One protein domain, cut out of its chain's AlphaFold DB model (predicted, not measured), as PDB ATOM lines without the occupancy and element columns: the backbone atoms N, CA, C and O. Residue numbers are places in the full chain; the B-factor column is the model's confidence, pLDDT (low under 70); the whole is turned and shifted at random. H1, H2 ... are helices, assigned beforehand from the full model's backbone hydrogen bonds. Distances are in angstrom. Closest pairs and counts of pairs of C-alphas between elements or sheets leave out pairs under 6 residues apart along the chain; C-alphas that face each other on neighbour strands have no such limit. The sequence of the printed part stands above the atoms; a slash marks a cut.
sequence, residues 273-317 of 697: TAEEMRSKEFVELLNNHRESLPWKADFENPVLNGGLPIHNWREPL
ATOM      1  N   THR A 273     172.920 160.971 172.093       95.44
ATOM      2  CA  THR A 273     173.475 161.645 173.276       95.44
ATOM      3  C   THR A 273     174.609 162.588 172.880       95.44
ATOM      4  O   THR A 273     175.171 162.487 171.786       95.44
ATOM      5  N   ALA A 274     174.972 163.505 173.780       92.25
ATOM      6  CA  ALA A 274     176.128 164.367 173.561       92.25
ATOM      7  C   ALA A 274     177.413 163.540 173.408       92.25
ATOM      8  O   ALA A 274     178.237 163.834 172.554       92.25
ATOM      9  N   GLU A 275     177.571 162.474 174.192       93.31
ATOM     10  CA  GLU A 275     178.720 161.566 174.128       93.31
ATOM     11  C   GLU A 275     178.805 160.853 172.777       93.31
ATOM     12  O   GLU A 275     179.885 160.792 172.195       93.31
ATOM     13  N   GLU A 276     177.678 160.363 172.246       94.38
ATOM     14  CA  GLU A 276     177.649 159.770 170.907       94.38
ATOM     15  C   GLU A 276     178.048 160.797 169.845       94.38
ATOM     16  O   GLU A 276     178.852 160.486 168.971       94.38
ATOM     17  N   MET A 277     177.524 162.024 169.925       95.44
ATOM     18  CA  MET A 277     177.812 163.063 168.934       95.44
ATOM     19  C   MET A 277     179.246 163.598 169.002       95.44
ATOM     20  O   MET A 277     179.763 164.062 167.994       95.44
ATOM     21  N   ARG A 278     179.921 163.497 170.151       92.88
ATOM     22  CA  ARG A 278     181.343 163.855 170.305       92.88
ATOM     23  C   ARG A 278     182.303 162.796 169.753       92.88
ATOM     24  O   ARG A 278     183.511 162.992 169.800       92.88
ATOM     25  N   SER A 279     181.808 161.650 169.294       91.50
ATOM     26  CA  SER A 279     182.658 160.547 168.835       91.50
ATOM     27  C   SER A 279     183.202 160.770 167.417       91.50
ATOM     28  O   SER A 279     182.590 161.458 166.597       91.50
ATOM     29  N   LYS A 280     184.345 160.146 167.098       90.81
ATOM     30  CA  LYS A 280     184.907 160.168 165.733       90.81
ATOM     31  C   LYS A 280     183.967 159.482 164.746       90.81
ATOM     32  O   LYS A 280     183.755 159.973 163.643       90.81
ATOM     33  N   GLU A 281     183.349 158.396 165.189       93.56
ATOM     34  CA  GLU A 281     182.373 157.615 164.441       93.56
ATOM     35  C   GLU A 281     181.170 158.475 164.036       93.56
ATOM     36  O   GLU A 281     180.644 158.338 162.932       93.56
ATOM     37  N   PHE A 282     180.742 159.400 164.900       94.81
ATOM     38  CA  PHE A 282     179.675 160.333 164.561       94.81
ATOM     39  C   PHE A 282     180.100 161.366 163.515       94.81
ATOM     40  O   PHE A 282     179.316 161.666 162.616       94.81
ATOM     41  N   VAL A 283     181.329 161.882 163.582       94.19
ATOM     42  CA  VAL A 283     181.863 162.795 162.555       94.19
ATOM     43  C   VAL A 283     181.927 162.102 161.190       94.19
ATOM     44  O   VAL A 283     181.530 162.685 160.182       94.19
ATOM     45  N   GLU A 284     182.367 160.843 161.137       93.12
ATOM     46  CA  GLU A 284     182.372 160.035 159.907       93.12
ATOM     47  C   GLU A 284     180.956 159.810 159.357       93.12
ATOM     48  O   GLU A 284     180.714 159.982 158.158       93.12
ATOM     49  N   LEU A 285     180.011 159.484 160.243       93.44
ATOM     50  CA  LEU A 285     178.598 159.321 159.911       93.44
ATOM     51  C   LEU A 285     177.992 160.615 159.343       93.44
ATOM     52  O   LEU A 285     177.343 160.590 158.298       93.44
ATOM     53  N   LEU A 286     178.246 161.760 159.981       94.44
ATOM     54  CA  LEU A 286     177.745 163.067 159.546       94.44
ATOM     55  C   LEU A 286     178.353 163.500 158.200       94.44
ATOM     56  O   LEU A 286     177.674 164.080 157.347       94.44
ATOM     57  N   ASN A 287     179.609 163.133 157.947       94.81
ATOM     58  CA  ASN A 287     180.241 163.303 156.642       94.81
ATOM     59  C   ASN A 287     179.661 162.373 155.559       94.81
ATOM     60  O   ASN A 287     179.860 162.648 154.377       94.81
ATOM     61  N   ASN A 288     178.891 161.338 155.915       89.62
ATOM     62  CA  ASN A 288     178.165 160.453 154.992       89.62
ATOM     63  C   ASN A 288     179.046 159.868 153.869       89.62
ATOM     64  O   ASN A 288     178.632 159.799 152.712       89.62
ATOM     65  N   HIS A 289     180.291 159.505 154.199       80.12
ATOM     66  CA  HIS A 289     181.284 158.964 153.257       80.12
ATOM     67  C   HIS A 289     181.535 159.831 152.005       80.12
ATOM     68  O   HIS A 289     181.884 159.312 150.943       80.12
ATOM     69  N   ARG A 290     181.345 161.150 152.113       84.62
ATOM     70  CA  ARG A 290     181.644 162.106 151.041       84.62
ATOM     71  C   ARG A 290     183.156 162.306 150.897       84.62
ATOM     72  O   ARG A 290     183.884 162.250 151.881       84.62
ATOM     73  N   GLU A 291     183.619 162.560 149.670       78.31
ATOM     74  CA  GLU A 291     185.036 162.868 149.392       78.31
ATOM     75  C   GLU A 291     185.457 164.213 150.002       78.31
ATOM     76  O   GLU A 291     186.535 164.329 150.577       78.31
ATOM     77  N   SER A 292     184.583 165.220 149.908       84.81
ATOM     78  CA  SER A 292     184.728 166.471 150.651       84.81
ATOM     79  C   SER A 292     184.127 166.289 152.040       84.81
ATOM     80  O   SER A 292     182.951 165.936 152.150       84.81
ATOM     81  N   LEU A 293     184.928 166.529 153.078       89.56
ATOM     82  CA  LEU A 293     184.539 166.376 154.480       89.56
ATOM     83  C   LEU A 293     184.182 167.746 155.076       89.56
ATOM     84  O   LEU A 293     185.087 168.441 155.544       89.56
ATOM     85  N   PRO A 294     182.902 168.172 155.058       90.31
ATOM     86  CA  PRO A 294     182.492 169.453 155.636       90.31
ATOM     87  C   PRO A 294     182.606 169.495 157.161       90.31
ATOM     88  O   PRO A 294     182.650 170.588 157.720       90.31
ATOM     89  N   TRP A 295     182.673 168.345 157.836       94.50
ATOM     90  CA  TRP A 295     182.707 168.253 159.295       94.50
ATOM     91  C   TRP A 295     184.050 167.732 159.804       94.50
ATOM     92  O   TRP A 295     184.565 166.735 159.290       94.50
ATOM     93  N   LYS A 296     184.566 168.348 160.872       92.25
ATOM     94  CA  LYS A 296     185.685 167.841 161.677       92.25
ATOM     95  C   LYS A 296     185.294 167.721 163.150       92.25
ATOM     96  O   LYS A 296     184.291 168.279 163.596       92.25
ATOM     97  N   ALA A 297     186.078 166.954 163.899       87.69
ATOM     98  CA  ALA A 297     185.905 166.839 165.339       87.69
ATOM     99  C   ALA A 297     186.440 168.084 166.061       87.69
ATOM    100  O   ALA A 297     187.470 168.630 165.677       87.69
ATOM    101  N   ASP A 298     185.777 168.476 167.142       85.88
ATOM    102  CA  ASP A 298     186.163 169.600 167.999       85.88
ATOM    103  C   ASP A 298     186.976 169.103 169.207       85.88
ATOM    104  O   ASP A 298     186.528 169.119 170.352       85.88
ATOM    105  N   PHE A 299     188.157 168.542 168.939       72.44
ATOM    106  CA  PHE A 299     189.065 168.026 169.981       72.44
ATOM    107  C   PHE A 299     190.271 168.927 170.237       72.44
ATOM    108  O   PHE A 299     191.070 168.652 171.135       72.44
ATOM    109  N   GLU A 300     190.429 169.970 169.431       62.16
ATOM    110  CA  GLU A 300     191.513 170.930 169.569       62.16
ATOM    111  C   GLU A 300     191.202 171.902 170.712       62.16
ATOM    112  O   GLU A 300     190.046 172.114 171.069       62.16
ATOM    113  N   ASN A 301     192.241 172.428 171.360       51.53
ATOM    114  CA  ASN A 301     192.095 173.333 172.498       51.53
ATOM    115  C   ASN A 301     192.410 174.769 172.040       51.53
ATOM    116  O   ASN A 301     193.535 174.989 171.583       51.53
ATOM    117  N   PRO A 302     191.488 175.739 172.188       52.81
ATOM    118  CA  PRO A 302     190.166 175.624 172.808       52.81
ATOM    119  C   PRO A 302     189.130 174.870 171.980       52.81
ATOM    120  O   PRO A 302     189.054 175.009 170.765       52.81
ATOM    121  N   VAL A 303     188.294 174.128 172.705       68.25
ATOM    122  CA  VAL A 303     187.115 173.434 172.182       68.25
ATOM    123  C   VAL A 303     186.050 174.485 171.850       68.25
ATOM    124  O   VAL A 303     185.615 175.221 172.738       68.25
ATOM    125  N   LEU A 304     185.630 174.568 170.589       81.31
ATOM    126  CA  LEU A 304     184.818 175.668 170.053       81.31
ATOM    127  C   LEU A 304     183.304 175.447 170.150       81.31
ATOM    128  O   LEU A 304     182.540 176.406 170.101       81.31
ATOM    129  N   ASN A 305     182.859 174.197 170.250       88.31
ATOM    130  CA  ASN A 305     181.456 173.775 170.263       88.31
ATOM    131  C   ASN A 305     181.201 172.680 171.317       88.31
ATOM    132  O   ASN A 305     180.438 171.730 171.121       88.31
ATOM    133  N   GLY A 306     181.893 172.768 172.456       84.06
ATOM    134  CA  GLY A 306     181.739 171.816 173.561       84.06
ATOM    135  C   GLY A 306     182.050 170.360 173.182       84.06
ATOM    136  O   GLY A 306     181.475 169.436 173.777       84.06
ATOM    137  N   GLY A 307     182.914 170.156 172.185       87.06
ATOM    138  CA  GLY A 307     183.389 168.865 171.700       87.06
ATOM    139  C   GLY A 307     182.514 168.253 170.611       87.06
ATOM    140  O   GLY A 307     182.841 167.188 170.087       87.06
ATOM    141  N   LEU A 308     181.372 168.874 170.310       93.50
ATOM    142  CA  LEU A 308     180.508 168.453 169.213       93.50
ATOM    143  C   LEU A 308     181.166 168.805 167.876       93.50
ATOM    144  O   LEU A 308     181.980 169.723 167.840       93.50
ATOM    145  N   PRO A 309     180.816 168.125 166.772       95.31
ATOM    146  CA  PRO A 309     181.429 168.400 165.479       95.31
ATOM    147  C   PRO A 309     181.338 169.880 165.108       95.31
ATOM    148  O   PRO A 309     180.430 170.592 165.526       95.31
ATOM    149  N   ILE A 310     182.287 170.348 164.318       94.31
ATOM    150  CA  ILE A 310     182.312 171.708 163.778       94.31
ATOM    151  C   ILE A 310     182.592 171.623 162.287       94.31
ATOM    152  O   ILE A 310     183.069 170.596 161.791       94.31
ATOM    153  N   HIS A 311     182.295 172.689 161.552       93.75
ATOM    154  CA  HIS A 311     182.713 172.750 160.159       93.75
ATOM    155  C   HIS A 311     184.236 172.683 160.043       93.75
ATOM    156  O   HIS A 311     184.959 173.178 160.902       93.75
ATOM    157  N   ASN A 312     184.734 172.076 158.970       89.94
ATOM    158  CA  ASN A 312     186.168 171.881 158.745       89.94
ATOM    159  C   ASN A 312     186.975 173.191 158.697       89.94
ATOM    160  O   ASN A 312     188.158 173.177 159.016       89.94
ATOM    161  N   TRP A 313     186.324 174.301 158.356       86.50
ATOM    162  CA  TRP A 313     186.900 175.639 158.288       86.50
ATOM    163  C   TRP A 313     186.938 176.369 159.636       86.50
ATOM    164  O   TRP A 313     187.522 177.444 159.734       86.50
ATOM    165  N   ARG A 314     186.317 175.811 160.683       82.69
ATOM    166  CA  ARG A 314     186.369 176.375 162.036       82.69
ATOM    167  C   ARG A 314     187.727 176.069 162.650       82.69
ATOM    168  O   ARG A 314     187.988 174.929 163.018       82.69
ATOM    169  N   GLU A 315     188.568 177.078 162.797       65.69
ATOM    170  CA  GLU A 315     189.842 176.968 163.510       65.69
ATOM    171  C   GLU A 315     189.771 177.719 164.845       65.69
ATOM    172  O   GLU A 315     189.093 178.752 164.928       65.69
ATOM    173  N   PRO A 316     190.432 177.233 165.910       55.94
ATOM    174  CA  PRO A 316     190.584 178.028 167.115       55.94
ATOM    175  C   PRO A 316     191.345 179.316 166.790       55.94
ATOM    176  O   PRO A 316     192.322 179.299 166.041       55.94
ATOM    177  N   LEU A 317     190.902 180.440 167.365       48.59
ATOM    178  CA  LEU A 317     191.610 181.717 167.264       48.59
ATOM    179  C   LEU A 317     193.063 181.517 167.713       48.59
ATOM    180  O   LEU A 317     193.337 181.286 168.893       48.59
TER     181      LEU A 317
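AT A GLANCE: This is residues 273 to 317 of the 697 residues of an uncharacterized protein of Coprobacter secundus subsp. similis (UniProt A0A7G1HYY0). This is a flat piece with little regular structure: two short helices, H1 then H2, follow each other, and the long stretch of residues 288 to 317, with no named element, folds back on itself. In that stretch residues 295 to 296 pair antiparallel with residues 310 to 311. The printed part has 45 residues, 12 of them in the two named helices, with no named strand; the class is all helix. It is compact, with a radius of gyration of the C-alphas of 10.1 A and spans of 28 by 24 by 10 A.

IN THESE COORDINATES: Find C-alpha 274 at (176.128, 164.367, 173.561), where H1, residues 274 to 277, begins. After a tight link, H2, residues 280 to 287, runs 10.7 A to C-alpha 287 at (180.241, 163.303, 156.642).

HOW THE PARTS SIT: Look at Glu 276 and Phe 282: their C-alphas, the closest of H1 and H2, are 6.7 A apart, and the helices are close but not clearly touching. In H2 every O i to N i+4 pair is within hydrogen-bond range; H1 is too short for one.

THE WHOLE: The C-alphas farthest apart, of His 289 and Leu 317, are 28.6 A apart. The printed part has no cut. Confidence is under 70 at residues 300 to 303 and 315 to 317.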